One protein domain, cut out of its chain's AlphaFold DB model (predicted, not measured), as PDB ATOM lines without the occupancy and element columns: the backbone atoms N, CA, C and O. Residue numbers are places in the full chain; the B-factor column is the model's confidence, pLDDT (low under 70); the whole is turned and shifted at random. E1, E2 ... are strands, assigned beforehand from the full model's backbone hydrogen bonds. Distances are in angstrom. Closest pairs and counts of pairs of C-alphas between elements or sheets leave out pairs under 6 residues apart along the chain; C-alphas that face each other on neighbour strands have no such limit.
ATOM      1  N   ALA A   2      14.901 -18.351 -24.608       50.62
ATOM      2  CA  ALA A   2      13.996 -17.990 -25.700       50.62
ATOM      3  C   ALA A   2      12.978 -16.966 -25.174       50.62
ATOM      4  O   ALA A   2      12.442 -17.136 -24.082       50.62
ATOM      5  N   THR A   3      12.765 -15.874 -25.901       56.91
ATOM      6  CA  THR A   3      11.777 -14.848 -25.556       56.91
ATOM      7  C   THR A   3      10.390 -15.314 -26.003       56.91
ATOM      8  O   THR A   3      10.130 -15.355 -27.204       56.91
ATOM      9  N   GLU A   4       9.508 -15.667 -25.063       67.56
ATOM     10  CA  GLU A   4       8.104 -15.997 -25.363       67.56
ATOM     11  C   GLU A   4       7.353 -14.734 -25.818       67.56
ATOM     12  O   GLU A   4       7.331 -13.714 -25.124       67.56
ATOM     13  N   THR A   5       6.777 -14.788 -27.024       72.88
ATOM     14  CA  THR A   5       6.034 -13.674 -27.627       72.88
ATOM     15  C   THR A   5       4.544 -13.909 -27.457       72.88
ATOM     16  O   THR A   5       3.996 -14.831 -28.041       72.88
ATOM     17  N   TRP A   6       3.898 -13.070 -26.654       78.88
ATOM     18  CA  TRP A   6       2.466 -13.159 -26.381       78.88
ATOM     19  C   TRP A   6       1.643 -12.450 -27.449       78.88
ATOM     20  O   TRP A   6       2.040 -11.391 -27.952       78.88
ATOM     21  N   TYR A   7       0.475 -13.010 -27.744       78.12
ATOM     22  CA  TYR A   7      -0.380 -12.526 -28.813       78.12
ATOM     23  C   TYR A   7      -1.735 -12.011 -28.325       78.12
ATOM     24  O   TYR A   7      -2.139 -12.288 -27.198       78.12
ATOM     25  N   VAL A   8      -2.440 -11.252 -29.170       77.81
ATOM     26  CA  VAL A   8      -3.792 -10.749 -28.883       77.81
ATOM     27  C   VAL A   8      -4.770 -11.302 -29.914       77.81
ATOM     28  O   VAL A   8      -4.550 -11.170 -31.121       77.81
ATOM     29  N   MET A   9      -5.833 -11.931 -29.417       77.88
ATOM     30  CA  MET A   9      -6.941 -12.450 -30.219       77.88
ATOM     31  C   MET A   9      -7.933 -11.335 -30.586       77.88
ATOM     32  O   MET A   9      -7.928 -10.257 -29.992       77.88
ATOM     33  N   GLU A  10      -8.817 -11.599 -31.552       70.88
ATOM     34  CA  GLU A  10      -9.829 -10.629 -32.011       70.88
ATOM     35  C   GLU A  10     -10.781 -10.143 -30.905       70.88
ATOM     36  O   GLU A  10     -11.277  -9.020 -30.958       70.88
ATOM     37  N   ASP A  11     -11.014 -10.959 -29.877       73.12
ATOM     38  CA  ASP A  11     -11.838 -10.612 -28.712       73.12
ATOM     39  C   ASP A  11     -11.088  -9.765 -27.662       73.12
ATOM     40  O   ASP A  11     -11.647  -9.417 -26.619       73.12
ATOM     41  N   GLY A  12      -9.826  -9.417 -27.931       70.56
ATOM     42  CA  GLY A  12      -8.959  -8.651 -27.038       70.56
ATOM     43  C   GLY A  12      -8.350  -9.471 -25.900       70.56
ATOM     44  O   GLY A  12      -7.674  -8.901 -25.040       70.56
ATOM     45  N   SER A  13      -8.567 -10.788 -25.870       76.44
ATOM     46  CA  SER A  13      -7.894 -11.677 -24.923       76.44
ATOM     47  C   SER A  13      -6.462 -12.004 -25.371       76.44
ATOM     48  O   SER A  13      -6.078 -11.781 -26.524       76.44
ATOM     49  N   MET A  14      -5.641 -12.484 -24.435       79.31
ATOM     50  CA  MET A  14      -4.261 -12.882 -24.719       79.31
ATOM     51  C   MET A  14      -4.214 -14.338 -25.191       79.31
ATOM     52  O   MET A  14      -4.741 -15.211 -24.507       79.31
ATOM     53  N   GLY A  15      -3.564 -14.578 -26.329       77.81
ATOM     54  CA  GLY A  15      -3.268 -15.910 -26.855       77.81
ATOM     55  C   GLY A  15      -1.895 -16.390 -26.388       77.81
ATOM     56  O   GLY A  15      -0.920 -15.624 -26.440       77.81
ATOM     57  N   ASP A  16      -1.830 -17.639 -25.928       79.62
ATOM     58  CA  ASP A  16      -0.581 -18.292 -25.539       79.62
ATOM     59  C   ASP A  16       0.279 -18.535 -26.794       79.62
ATOM     60  O   ASP A  16      -0.232 -19.024 -27.804       79.62
ATOM     61  N   PRO A  17       1.580 -18.204 -26.776       80.00
ATOM     62  CA  PRO A  17       2.478 -18.519 -27.881       80.00
ATOM     63  C   PRO A  17       2.508 -19.997 -28.304       80.00
ATOM     64  O   PRO A  17       2.885 -20.274 -29.439       80.00
ATOM     65  N   ARG A  18       2.165 -20.941 -27.419       82.00
ATOM     66  CA  ARG A  18       2.137 -22.387 -27.723       82.00
ATOM     67  C   ARG A  18       0.930 -22.799 -28.550       82.00
ATOM     68  O   ARG A  18       1.029 -23.746 -29.325       82.00
ATOM     69  N   ASP A  19      -0.154 -22.050 -28.408       81.56
ATOM     70  CA  ASP A  19      -1.431 -22.314 -29.063       81.56
ATOM     71  C   ASP A  19      -1.561 -21.507 -30.367       81.56
ATOM     72  O   ASP A  19      -2.582 -21.557 -31.050       81.56
ATOM     73  N   VAL A  20      -0.515 -20.752 -30.732       80.31
ATOM     74  CA  VAL A  20      -0.441 -19.942 -31.948       80.31
ATOM     75  C   VAL A  20       0.593 -20.523 -32.904       80.31
ATOM     76  O   VAL A  20       1.767 -20.669 -32.571       80.31
ATOM     77  N   SER A  21       0.167 -20.796 -34.135       78.56
ATOM     78  CA  SER A  21       1.027 -21.302 -35.205       78.56
ATOM     79  C   SER A  21       0.927 -20.427 -36.454       78.56
ATOM     80  O   SER A  21      -0.085 -19.764 -36.697       78.56
ATOM     81  N   SER A  22       1.992 -20.409 -37.252       81.31
ATOM     82  CA  SER A  22       1.991 -19.788 -38.576       81.31
ATOM     83  C   SER A  22       1.376 -20.744 -39.595       81.31
ATOM     84  O   SER A  22       1.899 -21.841 -39.794       81.31
ATOM     85  N   GLY A  23       0.300 -20.316 -40.254       78.94
ATOM     86  CA  GLY A  23      -0.239 -21.008 -41.422       78.94
ATOM     87  C   GLY A  23       0.676 -20.889 -42.646       78.94
ATOM     88  O   GLY A  23       1.597 -20.067 -42.676       78.94
ATOM     89  N   ASP A  24       0.394 -21.678 -43.686       78.00
ATOM     90  CA  ASP A  24       1.114 -21.640 -44.973       78.00
ATOM     91  C   ASP A  24       0.990 -20.285 -45.698       78.00
ATOM     92  O   ASP A  24       1.788 -19.950 -46.572       78.00
ATOM     93  N   ASP A  25      -0.007 -19.484 -45.316       80.06
ATOM     94  CA  ASP A  25      -0.250 -18.109 -45.760       80.06
ATOM     95  C   ASP A  25       0.596 -17.065 -45.004       80.06
ATOM     96  O   ASP A  25       0.513 -15.869 -45.291       80.06
ATOM     97  N   GLY A  26       1.411 -17.499 -44.035       76.50
ATOM     98  CA  GLY A  26       2.198 -16.624 -43.165       76.50
ATOM     99  C   GLY A  26       1.363 -15.893 -42.111       76.50
ATOM    100  O   GLY A  26       1.883 -15.006 -41.432       76.50
ATOM    101  N   ILE A  27       0.080 -16.245 -41.961       78.88
ATOM    102  CA  ILE A  27      -0.815 -15.648 -40.969       78.88
ATOM    103  C   ILE A  27      -0.736 -16.454 -39.674       78.88
ATOM    104  O   ILE A  27      -0.795 -17.684 -39.675       78.88
ATOM    105  N   LEU A  28      -0.630 -15.750 -38.548       79.94
ATOM    106  CA  LEU A  28      -0.660 -16.364 -37.226       79.94
ATOM    107  C   LEU A  28      -2.099 -16.670 -36.823       79.94
ATOM    108  O   LEU A  28      -2.967 -15.791 -36.842       79.94
ATOM    109  N   ARG A  29      -2.341 -17.924 -36.450       82.31
ATOM    110  CA  ARG A  29      -3.659 -18.409 -36.041       82.31
ATOM    111  C   ARG A  29      -3.566 -19.156 -34.723       82.31
ATOM    112  O   ARG A  29      -2.614 -19.901 -34.502       82.31
ATOM    113  N   HIS A  30      -4.564 -18.942 -33.877       83.56
ATOM    114  CA  HIS A  30      -4.787 -19.741 -32.678       83.56
ATOM    115  C   HIS A  30      -5.282 -21.142 -33.069       83.56
ATOM    116  O   HIS A  30      -5.863 -21.300 -34.148       83.56
ATOM    117  N   GLU A  31      -5.134 -22.135 -32.191       83.69
ATOM    118  CA  GLU A  31      -5.669 -23.492 -32.397       83.69
ATOM    119  C   GLU A  31      -7.183 -23.505 -32.677       83.69
ATOM    120  O   GLU A  31      -7.665 -24.303 -33.479       83.69
ATOM    121  N   ASP A  32      -7.917 -22.532 -32.125       75.50
ATOM    122  CA  ASP A  32      -9.352 -22.316 -32.371       75.50
ATOM    123  C   ASP A  32      -9.671 -21.770 -33.779       75.50
ATOM    124  O   ASP A  32     -10.825 -21.476 -34.102       75.50
ATOM    125  N   GLY A  33      -8.655 -21.556 -34.619       70.50
ATOM    126  CA  GLY A  33      -8.780 -21.040 -35.984       70.50
ATOM    127  C   GLY A  33      -8.926 -19.520 -36.090       70.50
ATOM    128  O   GLY A  33      -9.068 -18.997 -37.196       70.50
ATOM    129  N   ARG A  34      -8.877 -18.793 -34.967       73.44
ATOM    130  CA  ARG A  34      -8.954 -17.323 -34.941       73.44
ATOM    131  C   ARG A  34      -7.642 -16.696 -35.389       73.44
ATOM    132  O   ARG A  34      -6.570 -17.202 -35.064       73.44
ATOM    133  N   VAL A  35      -7.733 -15.578 -36.106       72.25
ATOM    134  CA  VAL A  35      -6.561 -14.805 -36.527       72.25
ATOM    135  C   VAL A  35      -6.017 -14.021 -35.344       72.25
ATOM    136  O   VAL A  35      -6.762 -13.506 -34.508       72.25
ATOM    137  N   VAL A  36      -4.694 -13.955 -35.269       70.75
ATOM    138  CA  VAL A  36      -3.987 -13.410 -34.125       70.75
ATOM    139  C   VAL A  36      -3.031 -12.311 -34.586       70.75
ATOM    140  O   VAL A  36      -2.322 -12.463 -35.580       70.75
ATOM    141  N   ALA A  37      -2.996 -11.199 -33.851       67.75
ATOM    142  CA  ALA A  37      -2.073 -10.097 -34.101       67.75
ATOM    143  C   ALA A  37      -1.051  -9.964 -32.968       67.75
ATOM    144  O   ALA A  37      -1.294 -10.334 -31.814       67.75
ATOM    145  N   TYR A  38       0.103  -9.374 -33.283       63.38
ATOM    146  CA  TYR A  38       0.999  -8.891 -32.240       63.38
ATOM    147  C   TYR A  38       0.269  -7.849 -31.396       63.38
ATOM    148  O   TYR A  38      -0.396  -6.957 -31.927       63.38
ATOM    149  N   ALA A  39       0.430  -7.935 -30.075       62.88
ATOM    150  CA  ALA A  39      -0.044  -6.886 -29.190       62.88
ATOM    151  C   ALA A  39       0.497  -5.518 -29.666       62.88
ATOM    152  O   ALA A  39       1.655  -5.436 -30.088       62.88
ATOM    153  N   PRO A  40      -0.266  -4.416 -29.531       60.75
ATOM    154  CA  PRO A  40       0.125  -3.080 -30.011       60.75
ATOM    155  C   PRO A  40       1.414  -2.528 -29.376       60.75
ATOM    156  O   PRO A  40       1.923  -1.484 -29.773       60.75
ATOM    157  N   HIS A  41       1.955  -3.217 -28.374       59.19
ATOM    158  CA  HIS A  41       3.203  -2.881 -27.701       59.19
ATOM    159  C   HIS A  41       4.411  -3.698 -28.187       59.19
ATOM    160  O   HIS A  41       5.484  -3.571 -27.599       59.19
ATOM    161  N   GLY A  42       4.246  -4.521 -29.229       56.09
ATOM    162  CA  GLY A  42       5.275  -5.439 -29.712       56.09
ATOM    163  C   GLY A  42       5.609  -6.540 -28.696       56.09
ATOM    164  O   GLY A  42       4.914  -6.689 -27.684       56.09
ATOM    165  N   PRO A  43       6.675  -7.320 -28.940       54.47
ATOM    166  CA  PRO A  43       7.141  -8.335 -28.001       54.47
ATOM    167  C   PRO A  43       7.496  -7.684 -26.653       54.47
ATOM    168  O   PRO A  43       8.497  -6.976 -26.531       54.47
ATOM    169  N   ARG A  44       6.663  -7.883 -25.621       50.31
ATOM    170  CA  ARG A  44       6.945  -7.398 -24.260       50.31
ATOM    171  C   ARG A  44       7.718  -8.466 -23.498       50.31
ATOM    172  O   ARG A  44       7.185  -9.519 -23.187       50.31
ATOM    173  N   SER A  45       8.939  -8.143 -23.094       49.34
ATOM    174  CA  SER A  45       9.828  -8.979 -22.272       49.34
ATOM    175  C   SER A  45       9.442  -9.070 -20.785       49.34
ATOM    176  O   SER A  45      10.273  -9.408 -19.944       49.34
ATOM    177  N   ARG A  46       8.193  -8.761 -20.417       49.34
ATOM    178  CA  ARG A  46       7.725  -8.953 -19.039       49.34
ATOM    179  C   ARG A  46       7.183 -10.368 -18.930       49.34
ATOM    180  O   ARG A  46       6.092 -10.621 -19.423       49.34
ATOM    181  N   ALA A  47       7.965 -11.250 -18.309       40.31
ATOM    182  CA  ALA A  47       7.532 -12.577 -17.898       40.31
ATOM    183  C   ALA A  47       6.123 -12.487 -17.291       40.31
ATOM    184  O   ALA A  47       5.916 -11.820 -16.274       40.31
ATOM    185  N   VAL A  48       5.150 -13.081 -17.976       44.78
ATOM    186  CA  VAL A  48       3.810 -13.292 -17.443       44.78
ATOM    187  C   VAL A  48       3.932 -14.538 -16.577       44.78
ATOM    188  O   VAL A  48       4.052 -15.640 -17.101       44.78
TER     189      VAL A  48
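What this domain is: This is residues 2 to 48 of the 91 residues of an uncharacterized protein of Devosia sp. Root635 (UniProt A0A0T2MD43). There is little regular structure here: two small antiparallel strand pairs, E1 with E4 and the hairpin of E2 and E3, sit side by side among loops, with residues 39 to 48 as a tail. The printed part has 47 residues, with no named helix and four named strands in the order E1, E2, E3, E4. The class is all strand, with 12 residues in named elements; it is compact, radius of gyration of the C-alphas 10.3 A, spanning 28 by 24 by 16 A.

How they stand to each other: E1, residues 7 to 9, is antiparallel to E4, residues 36 to 38, at 138 degrees; N 8 and O 37 are 3.0 A apart, within hydrogen-bond range. Residues 7 to 8 of E1 also pair, antiparallel, with residues 14 to 15. E2, residues 20 to 22, and E3, residues 28 to 30, form an antiparallel hairpin at 145 degrees, with N 21 and O 29 at 2.9 A. The closest C-alphas of E3 and E4, Arg 29 and Val 36, are 5.4 A apart. E1 and E2 are only just apart, at 8.1 A.

Where its parts are: E1 measures 6.7 A from C-alpha 7 at (-0.380, -12.526, -28.813), E2 7.1 A, and E3 and E4 7.0 A each, E4 ending at C-alpha 38 (0.999, -8.891, -32.240).

The domain as a whole: The C-alphas farthest apart, Asp 24 and Arg 46, are 29.6 A apart. The printed part has no cut and no long link; pLDDT is under 70 at residues 2 to 4 and 37 to 48.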